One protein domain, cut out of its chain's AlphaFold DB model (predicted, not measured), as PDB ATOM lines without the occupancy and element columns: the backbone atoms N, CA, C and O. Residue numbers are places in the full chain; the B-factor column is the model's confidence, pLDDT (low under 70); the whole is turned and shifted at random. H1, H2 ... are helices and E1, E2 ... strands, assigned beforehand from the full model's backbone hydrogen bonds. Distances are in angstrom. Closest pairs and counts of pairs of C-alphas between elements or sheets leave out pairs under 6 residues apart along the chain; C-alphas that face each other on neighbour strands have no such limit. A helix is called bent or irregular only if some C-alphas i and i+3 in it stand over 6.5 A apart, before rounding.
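AT A GLANCE: This is residues 24 to 87 of the 95 residues of an uncharacterized protein of Golovinomyces cichoracearum (UniProt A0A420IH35). A small antiparallel ribbon of two strands, E1 and E2, has the long helix H2 passing over it, nearer E2; short helix H1 lies crosswise near the far end of H2. The 64 printed residues hold E1, H1, E2, H2 in chain order, class mixed. The whole is elongated, 38 by 25 by 17 A, and only just loose, close to compact, with a radius of gyration of the C-alphas of 12.9 A.

IN THESE COORDINATES: E1 is residues 24 to 26, from C-alpha 24 at (-115.399, 203.211, 116.712); E2 is 54 to 58, 12.6 A. H2 is 68 to 86, 25.6 A, ending at C-alpha 86 (-134.396, 217.239, 106.409). It is irregular, but only just: C-alphas 77 and 80 are 6.9 A apart; a kink of 28 degrees falls near residue 80. H1 is 40 to 46, 10.0 A.

HOW THE PARTS SIT: E1 and E2 are antiparallel at 162 degrees, with N 26 and O 54 within hydrogen-bond range at 2.8 A. The closest C-alphas of E2 and H2, Gly 54 and Gln 74, are 6.3 A apart. E1 and H2 are only just apart, at 8.4 A. H1 and H2 are close but not clearly touching, C-alphas of Leu 46 and Gly 85 closest at 7.4 A, about perpendicular at 85 degrees. In H1 every O i to N i+4 pair is within hydrogen-bond range, in H2 13 of 15.

THE WHOLE: The C-alphas farthest apart, Lys 60 and His 87, are 39.2 A apart. The printed part has no cut. E1 to H1 is a long link. Residue 60 is under pLDDT 70.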
ATOM      1  N   MET A  24    -115.461 201.754 116.713       87.75
ATOM      2  CA  MET A  24    -115.399 203.211 116.712       87.75
ATOM      3  C   MET A  24    -116.593 203.754 115.939       87.75
ATOM      4  O   MET A  24    -116.871 203.316 114.825       87.75
ATOM      5  N   VAL A  25    -117.279 204.729 116.531       89.50
ATOM      6  CA  VAL A  25    -118.476 205.353 115.962       89.50
ATOM      7  C   VAL A  25    -118.215 206.842 115.776       89.50
ATOM      8  O   VAL A  25    -117.671 207.496 116.664       89.50
ATOM      9  N   SER A  26    -118.594 207.375 114.622       91.38
ATOM     10  CA  SER A  26    -118.627 208.805 114.336       91.38
ATOM     11  C   SER A  26    -120.068 209.204 114.069       91.38
ATOM     12  O   SER A  26    -120.717 208.606 113.217       91.38
ATOM     13  N   ASP A  27    -120.553 210.225 114.765       92.56
ATOM     14  CA  ASP A  27    -121.909 210.740 114.587       92.56
ATOM     15  C   ASP A  27    -121.892 212.243 114.286       92.56
ATOM     16  O   ASP A  27    -120.927 212.935 114.625       92.56
ATOM     17  N   LEU A  28    -122.950 212.737 113.641       91.31
ATOM     18  CA  LEU A  28    -123.174 214.165 113.418       91.31
ATOM     19  C   LEU A  28    -124.390 214.594 114.227       91.31
ATOM     20  O   LEU A  28    -125.466 214.030 114.055       91.31
ATOM     21  N   VAL A  29    -124.219 215.591 115.094       91.88
ATOM     22  CA  VAL A  29    -125.255 216.035 116.032       91.88
ATOM     23  C   VAL A  29    -125.541 217.515 115.820       91.88
ATOM     24  O   VAL A  29    -124.625 218.338 115.814       91.88
ATOM     25  N   PHE A  30    -126.819 217.845 115.676       88.88
ATOM     26  CA  PHE A  30    -127.320 219.194 115.465       88.88
ATOM     27  C   PHE A  30    -128.133 219.686 116.667       88.88
ATOM     28  O   PHE A  30    -128.868 218.903 117.271       88.88
ATOM     29  N   PRO A  31    -128.091 220.994 116.986       89.56
ATOM     30  CA  PRO A  31    -128.858 221.547 118.102       89.56
ATOM     31  C   PRO A  31    -130.377 221.369 117.985       89.56
ATOM     32  O   PRO A  31    -131.060 221.289 118.999       89.56
ATOM     33  N   CYS A  32    -130.922 221.330 116.768       87.00
ATOM     34  CA  CYS A  32    -132.369 221.324 116.550       87.00
ATOM     35  C   CYS A  32    -133.025 219.938 116.644       87.00
ATOM     36  O   CYS A  32    -134.212 219.872 116.946       87.00
ATOM     37  N   HIS A  33    -132.296 218.848 116.390       87.44
ATOM     38  CA  HIS A  33    -132.875 217.493 116.348       87.44
ATOM     39  C   HIS A  33    -131.925 216.377 116.817       87.44
ATOM     40  O   HIS A  33    -132.272 215.200 116.743       87.44
ATOM     41  N   GLY A  34    -130.746 216.713 117.343       92.06
ATOM     42  CA  GLY A  34    -129.780 215.720 117.799       92.06
ATOM     43  C   GLY A  34    -129.077 215.038 116.628       92.06
ATOM     44  O   GLY A  34    -128.630 215.714 115.703       92.06
ATOM     45  N   SER A  35    -128.914 213.716 116.690       93.69
ATOM     46  CA  SER A  35    -128.229 212.959 115.638       93.69
ATOM     47  C   SER A  35    -128.894 213.161 114.275       93.69
ATOM     48  O   SER A  35    -130.117 213.107 114.155       93.69
ATOM     49  N   LEU A  36    -128.077 213.339 113.241       93.88
ATOM     50  CA  LEU A  36    -128.528 213.551 111.873       93.88
ATOM     51  C   LEU A  36    -129.120 212.252 111.299       93.88
ATOM     52  O   LEU A  36    -128.390 211.365 110.836       93.88
ATOM     53  N   LYS A  37    -130.448 212.137 111.379       93.88
ATOM     54  CA  LYS A  37    -131.220 210.952 110.995       93.88
ATOM     55  C   LYS A  37    -132.534 211.334 110.319       93.88
ATOM     56  O   LYS A  37    -133.182 212.292 110.734       93.88
ATOM     57  N   LEU A  38    -132.928 210.559 109.316       91.00
ATOM     58  CA  LEU A  38    -134.250 210.608 108.697       91.00
ATOM     59  C   LEU A  38    -135.226 209.709 109.456       91.00
ATOM     60  O   LEU A  38    -134.835 208.706 110.054       91.00
ATOM     61  N   ASP A  39    -136.513 210.036 109.374       90.62
ATOM     62  CA  ASP A  39    -137.558 209.078 109.715       90.62
ATOM     63  C   ASP A  39    -137.677 207.983 108.635       90.62
ATOM     64  O   ASP A  39    -137.220 208.139 107.498       90.62
ATOM     65  N   GLU A  40    -138.279 206.845 108.980       90.69
ATOM     66  CA  GLU A  40    -138.369 205.691 108.075       90.69
ATOM     67  C   GLU A  40    -139.200 205.955 106.811       90.69
ATOM     68  O   GLU A  40    -138.936 205.344 105.772       90.69
ATOM     69  N   ASN A  41    -140.198 206.840 106.879       91.31
ATOM     70  CA  ASN A  41    -141.051 207.148 105.733       91.31
ATOM     71  C   ASN A  41    -140.288 208.022 104.738       91.31
ATOM     72  O   ASN A  41    -140.203 207.675 103.561       91.31
ATOM     73  N   LEU A  42    -139.648 209.082 105.230       87.81
ATOM     74  CA  LEU A  42    -138.822 209.984 104.436       87.81
ATOM     75  C   LEU A  42    -137.591 209.270 103.866       87.81
ATOM     76  O   LEU A  42    -137.212 209.497 102.721       87.81
ATOM     77  N   THR A  43    -137.006 208.334 104.621       91.31
ATOM     78  CA  THR A  43    -135.929 207.458 104.129       91.31
ATOM     79  C   THR A  43    -136.374 206.678 102.890       91.31
ATOM     80  O   THR A  43    -135.646 206.633 101.898       91.31
ATOM     81  N   LYS A  44    -137.565 206.060 102.930       92.25
ATOM     82  CA  LYS A  44    -138.112 205.286 101.802       92.25
ATOM     83  C   LYS A  44    -138.459 206.175 100.615       92.25
ATOM     84  O   LYS A  44    -138.204 205.777  99.485       92.25
ATOM     85  N   GLU A  45    -139.025 207.351 100.875       91.31
ATOM     86  CA  GLU A  45    -139.390 208.319  99.841       91.31
ATOM     87  C   GLU A  45    -138.156 208.844  99.096       91.31
ATOM     88  O   GLU A  45    -138.138 208.863  97.867       91.31
ATOM     89  N   LEU A  46    -137.105 209.216  99.832       88.56
ATOM     90  CA  LEU A  46    -135.891 209.805  99.263       88.56
ATOM     91  C   LEU A  46    -134.856 208.763  98.810       88.56
ATOM     92  O   LEU A  46    -133.888 209.115  98.139       88.56
ATOM     93  N   GLY A  47    -135.019 207.491  99.185       91.31
ATOM     94  CA  GLY A  47    -134.051 206.430  98.884       91.31
ATOM     95  C   GLY A  47    -132.686 206.645  99.552       91.31
ATOM     96  O   GLY A  47    -131.655 206.284  98.983       91.31
ATOM     97  N   LEU A  48    -132.669 207.261 100.737       90.38
ATOM     98  CA  LEU A  48    -131.454 207.644 101.462       90.38
ATOM     99  C   LEU A  48    -131.137 206.695 102.626       90.38
ATOM    100  O   LEU A  48    -131.881 205.768 102.934       90.38
ATOM    101  N   HIS A  49    -129.995 206.914 103.281       86.88
ATOM    102  CA  HIS A  49    -129.676 206.245 104.541       86.88
ATOM    103  C   HIS A  49    -130.499 206.833 105.697       86.88
ATOM    104  O   HIS A  49    -130.696 208.043 105.753       86.88
ATOM    105  N   VAL A  50    -130.914 205.984 106.646       90.12
ATOM    106  CA  VAL A  50    -131.650 206.417 107.850       90.12
ATOM    107  C   VAL A  50    -130.783 207.307 108.739       90.12
ATOM    108  O   VAL A  50    -131.258 208.319 109.236       90.12
ATOM    109  N   ASP A  51    -129.512 206.955 108.947       93.06
ATOM    110  CA  ASP A  51    -128.589 207.728 109.779       93.06
ATOM    111  C   ASP A  51    -127.284 208.076 109.063       93.06
ATOM    112  O   ASP A  51    -126.779 207.346 108.198       93.06
ATOM    113  N   ALA A  52    -126.726 209.221 109.457       94.12
ATOM    114  CA  ALA A  52    -125.436 209.689 108.981       94.12
ATOM    115  C   ALA A  52    -124.246 209.085 109.742       94.12
ATOM    116  O   ALA A  52    -123.100 209.431 109.439       94.12
ATOM    117  N   SER A  53    -124.473 208.199 110.716       93.56
ATOM    118  CA  SER A  53    -123.416 207.665 111.565       93.56
ATOM    119  C   SER A  53    -122.473 206.746 110.768       93.56
ATOM    120  O   SER A  53    -122.840 206.045 109.813       93.56
ATOM    121  N   GLY A  54    -121.197 206.789 111.130       91.50
ATOM    122  CA  GLY A  54    -120.127 205.976 110.573       91.50
ATOM    123  C   GLY A  54    -119.617 205.017 111.635       91.50
ATOM    124  O   GLY A  54    -119.374 205.425 112.767       91.50
ATOM    125  N   ILE A  55    -119.442 203.755 111.270       90.25
ATOM    126  CA  ILE A  55    -118.950 202.711 112.165       90.25
ATOM    127  C   ILE A  55    -117.728 202.083 111.504       90.25
ATOM    128  O   ILE A  55    -117.765 201.806 110.305       90.25
ATOM    129  N   ILE A  56    -116.660 201.887 112.277       89.31
ATOM    130  CA  ILE A  56    -115.513 201.075 111.867       89.31
ATOM    131  C   ILE A  56    -115.204 200.034 112.937       89.31
ATOM    132  O   ILE A  56    -115.197 200.327 114.141       89.31
ATOM    133  N   GLU A  57    -114.919 198.820 112.490       86.50
ATOM    134  CA  GLU A  57    -114.397 197.763 113.344       86.50
ATOM    135  C   GLU A  57    -112.879 197.902 113.417       86.50
ATOM    136  O   GLU A  57    -112.170 197.781 112.418       86.50
ATOM    137  N   SER A  58    -112.352 198.201 114.602       78.25
ATOM    138  CA  SER A  58    -110.922 198.467 114.746       78.25
ATOM    139  C   SER A  58    -110.117 197.184 114.937       78.25
ATOM    140  O   SER A  58    -110.482 196.312 115.726       78.25
ATOM    141  N   GLY A  59    -108.989 197.095 114.227       73.81
ATOM    142  CA  GLY A  59    -108.060 195.969 114.301       73.81
ATOM    143  C   GLY A  59    -107.268 195.749 113.012       73.81
ATOM    144  O   GLY A  59    -107.686 196.142 111.928       73.81
ATOM    145  N   LYS A  60    -106.114 195.078 113.125       61.88
ATOM    146  CA  LYS A  60    -105.204 194.773 111.999       61.88
ATOM    147  C   LYS A  60    -105.850 193.904 110.902       61.88
ATOM    148  O   LYS A  60    -105.408 193.960 109.763       61.88
ATOM    149  N   ASN A  61    -106.890 193.144 111.255       73.44
ATOM    150  CA  ASN A  61    -107.661 192.276 110.355       73.44
ATOM    151  C   ASN A  61    -109.114 192.760 110.175       73.44
ATOM    152  O   ASN A  61    -109.980 191.965 109.825       73.44
ATOM    153  N   ALA A  62    -109.382 194.028 110.481       80.69
ATOM    154  CA  ALA A  62    -110.689 194.667 110.347       80.69
ATOM    155  C   ALA A  62    -110.529 195.963 109.527       80.69
ATOM    156  O   ALA A  62    -109.619 196.063 108.703       80.69
ATOM    157  N   ASP A  63    -111.354 196.982 109.765       81.56
ATOM    158  CA  ASP A  63    -111.294 198.263 109.043       81.56
ATOM    159  C   ASP A  63    -110.066 199.118 109.410       81.56
ATOM    160  O   ASP A  63    -109.799 200.153 108.792       81.56
ATOM    161  N   GLY A  64    -109.294 198.700 110.417       85.50
ATOM    162  CA  GLY A  64    -108.117 199.413 110.896       85.50
ATOM    163  C   GLY A  64    -108.482 200.547 111.852       85.50
ATOM    164  O   GLY A  64    -108.899 200.296 112.976       85.50
ATOM    165  N   TYR A  65    -108.256 201.792 111.439       83.06
ATOM    166  CA  TYR A  65    -108.531 203.001 112.223       83.06
ATOM    167  C   TYR A  65    -109.070 204.111 111.311       83.06
ATOM    168  O   TYR A  65    -108.948 204.032 110.087       83.06
ATOM    169  N   TRP A  66    -109.646 205.166 111.895       85.06
ATOM    170  CA  TRP A  66    -110.209 206.288 111.137       85.06
ATOM    171  C   TRP A  66    -109.153 206.984 110.269       85.06
ATOM    172  O   TRP A  66    -108.220 207.604 110.779       85.06
ATOM    173  N   LYS A  67    -109.350 206.945 108.949       87.06
ATOM    174  CA  LYS A  67    -108.603 207.761 107.975       87.06
ATOM    175  C   LYS A  67    -109.471 208.918 107.478       87.06
ATOM    176  O   LYS A  67    -110.700 208.836 107.537       87.06
ATOM    177  N   GLY A  68    -108.840 209.973 106.959       88.00
ATOM    178  CA  GLY A  68    -109.539 211.142 106.406       88.00
ATOM    179  C   GLY A  68    -110.626 210.761 105.394       88.00
ATOM    180  O   GLY A  68    -111.750 211.247 105.487       88.00
ATOM    181  N   ASP A  69    -110.342 209.786 104.531       89.69
ATOM    182  CA  ASP A  69    -111.274 209.309 103.502       89.69
ATOM    183  C   ASP A  69    -112.582 208.739 104.063       89.69
ATOM    184  O   ASP A  69    -113.627 208.849 103.423       89.69
ATOM    185  N   TYR A  70    -112.563 208.146 105.263       89.38
ATOM    186  CA  TYR A  70    -113.787 207.653 105.897       89.38
ATOM    187  C   TYR A  70    -114.700 208.814 106.288       89.38
ATOM    188  O   TYR A  70    -115.906 208.731 106.064       89.38
ATOM    189  N   LYS A  71    -114.126 209.911 106.802       87.94
ATOM    190  CA  LYS A  71    -114.882 211.124 107.148       87.94
ATOM    191  C   LYS A  71    -115.453 211.787 105.901       87.94
ATOM    192  O   LYS A  71    -116.628 212.136 105.880       87.94
ATOM    193  N   VAL A  72    -114.642 211.910 104.847       91.44
ATOM    194  CA  VAL A  72    -115.094 212.460 103.560       91.44
ATOM    195  C   VAL A  72    -116.243 211.620 103.012       91.44
ATOM    196  O   VAL A  72    -117.305 212.162 102.736       91.44
ATOM    197  N   ARG A  73    -116.090 210.292 102.959       91.44
ATOM    198  CA  ARG A  73    -117.157 209.386 102.512       91.44
ATOM    199  C   ARG A  73    -118.421 209.488 103.356       91.44
ATOM    200  O   ARG A  73    -119.507 209.479 102.788       91.44
ATOM    201  N   GLN A  74    -118.301 209.540 104.682       92.56
ATOM    202  CA  GLN A  74    -119.453 209.690 105.572       92.56
ATOM    203  C   GLN A  74    -120.197 210.994 105.272       92.56
ATOM    204  O   GLN A  74    -121.418 210.983 105.125       92.56
ATOM    205  N   ARG A  75    -119.464 212.100 105.099       91.31
ATOM    206  CA  ARG A  75    -120.054 213.396 104.761       91.31
ATOM    207  C   ARG A  75    -120.739 213.393 103.406       91.31
ATOM    208  O   ARG A  75    -121.918 213.712 103.325       91.31
ATOM    209  N   THR A  76    -120.022 212.997 102.359       92.00
ATOM    210  CA  THR A  76    -120.518 213.110 100.985       92.00
ATOM    211  C   THR A  76    -121.610 212.098 100.668       92.00
ATOM    212  O   THR A  76    -122.498 212.400  99.884       92.00
ATOM    213  N   LYS A  77    -121.553 210.889 101.247       91.88
ATOM    214  CA  LYS A  77    -122.507 209.814 100.924       91.88
ATOM    215  C   LYS A  77    -123.684 209.712 101.884       91.88
ATOM    216  O   LYS A  77    -124.684 209.111 101.513       91.88
ATOM    217  N   LYS A  78    -123.558 210.227 103.111       93.38
ATOM    218  CA  LYS A  78    -124.626 210.139 104.112       93.38
ATOM    219  C   LYS A  78    -125.060 211.507 104.619       93.38
ATOM    220  O   LYS A  78    -126.218 211.860 104.452       93.38
ATOM    221  N   ALA A  79    -124.147 212.274 105.216       93.06
ATOM    222  CA  ALA A  79    -124.531 213.480 105.946       93.06
ATOM    223  C   ALA A  79    -125.157 214.556 105.049       93.06
ATOM    224  O   ALA A  79    -126.219 215.064 105.383       93.06
ATOM    225  N   LEU A  80    -124.531 214.877 103.912       93.06
ATOM    226  CA  LEU A  80    -125.051 215.887 102.986       93.06
ATOM    227  C   LEU A  80    -126.452 215.523 102.461       93.06
ATOM    228  O   LEU A  80    -127.369 216.306 102.701       93.06
ATOM    229  N   PRO A  81    -126.674 214.326 101.873       92.25
ATOM    230  CA  PRO A  81    -128.010 213.938 101.422       92.25
ATOM    231  C   PRO A  81    -129.071 213.944 102.529       92.25
ATOM    232  O   PRO A  81    -130.186 214.408 102.313       92.25
ATOM    233  N   ILE A  82    -128.738 213.444 103.727       93.50
ATOM    234  CA  ILE A  82    -129.683 213.415 104.855       93.50
ATOM    235  C   ILE A  82    -130.021 214.836 105.316       93.50
ATOM    236  O   ILE A  82    -131.184 215.138 105.574       93.50
ATOM    237  N   PHE A  83    -129.021 215.717 105.403       92.62
ATOM    238  CA  PHE A  83    -129.225 217.108 105.790       92.62
ATOM    239  C   PHE A  83    -130.149 217.826 104.806       92.62
ATOM    240  O   PHE A  83    -131.112 218.458 105.229       92.62
ATOM    241  N   GLU A  84    -129.903 217.690 103.504       91.19
ATOM    242  CA  GLU A  84    -130.730 218.310 102.463       91.19
ATOM    243  C   GLU A  84    -132.157 217.743 102.450       91.19
ATOM    244  O   GLU A  84    -133.116 218.495 102.273       91.19
ATOM    245  N   GLY A  85    -132.319 216.443 102.729       89.06
ATOM    246  CA  GLY A  85    -133.629 215.811 102.899       89.06
ATOM    247  C   GLY A  85    -134.425 216.364 104.089       89.06
ATOM    248  O   GLY A  85    -135.625 216.602 103.969       89.06
ATOM    249  N   LEU A  86    -133.768 216.626 105.225       90.31
ATOM    250  CA  LEU A  86    -134.396 217.239 106.409       90.31
ATOM    251  C   LEU A  86    -134.629 218.744 106.252       90.31
ATOM    252  O   LEU A  86    -135.519 219.322 106.880       90.31
ATOM    253  N   HIS A  87    -133.810 219.398 105.435       88.81
ATOM    254  CA  HIS A  87    -133.746 220.843 105.318       88.81
ATOM    255  C   HIS A  87    -133.875 221.279 103.859       88.81
ATOM    256  O   HIS A  87    -132.978 221.910 103.316       88.81
TER     257      HIS A  87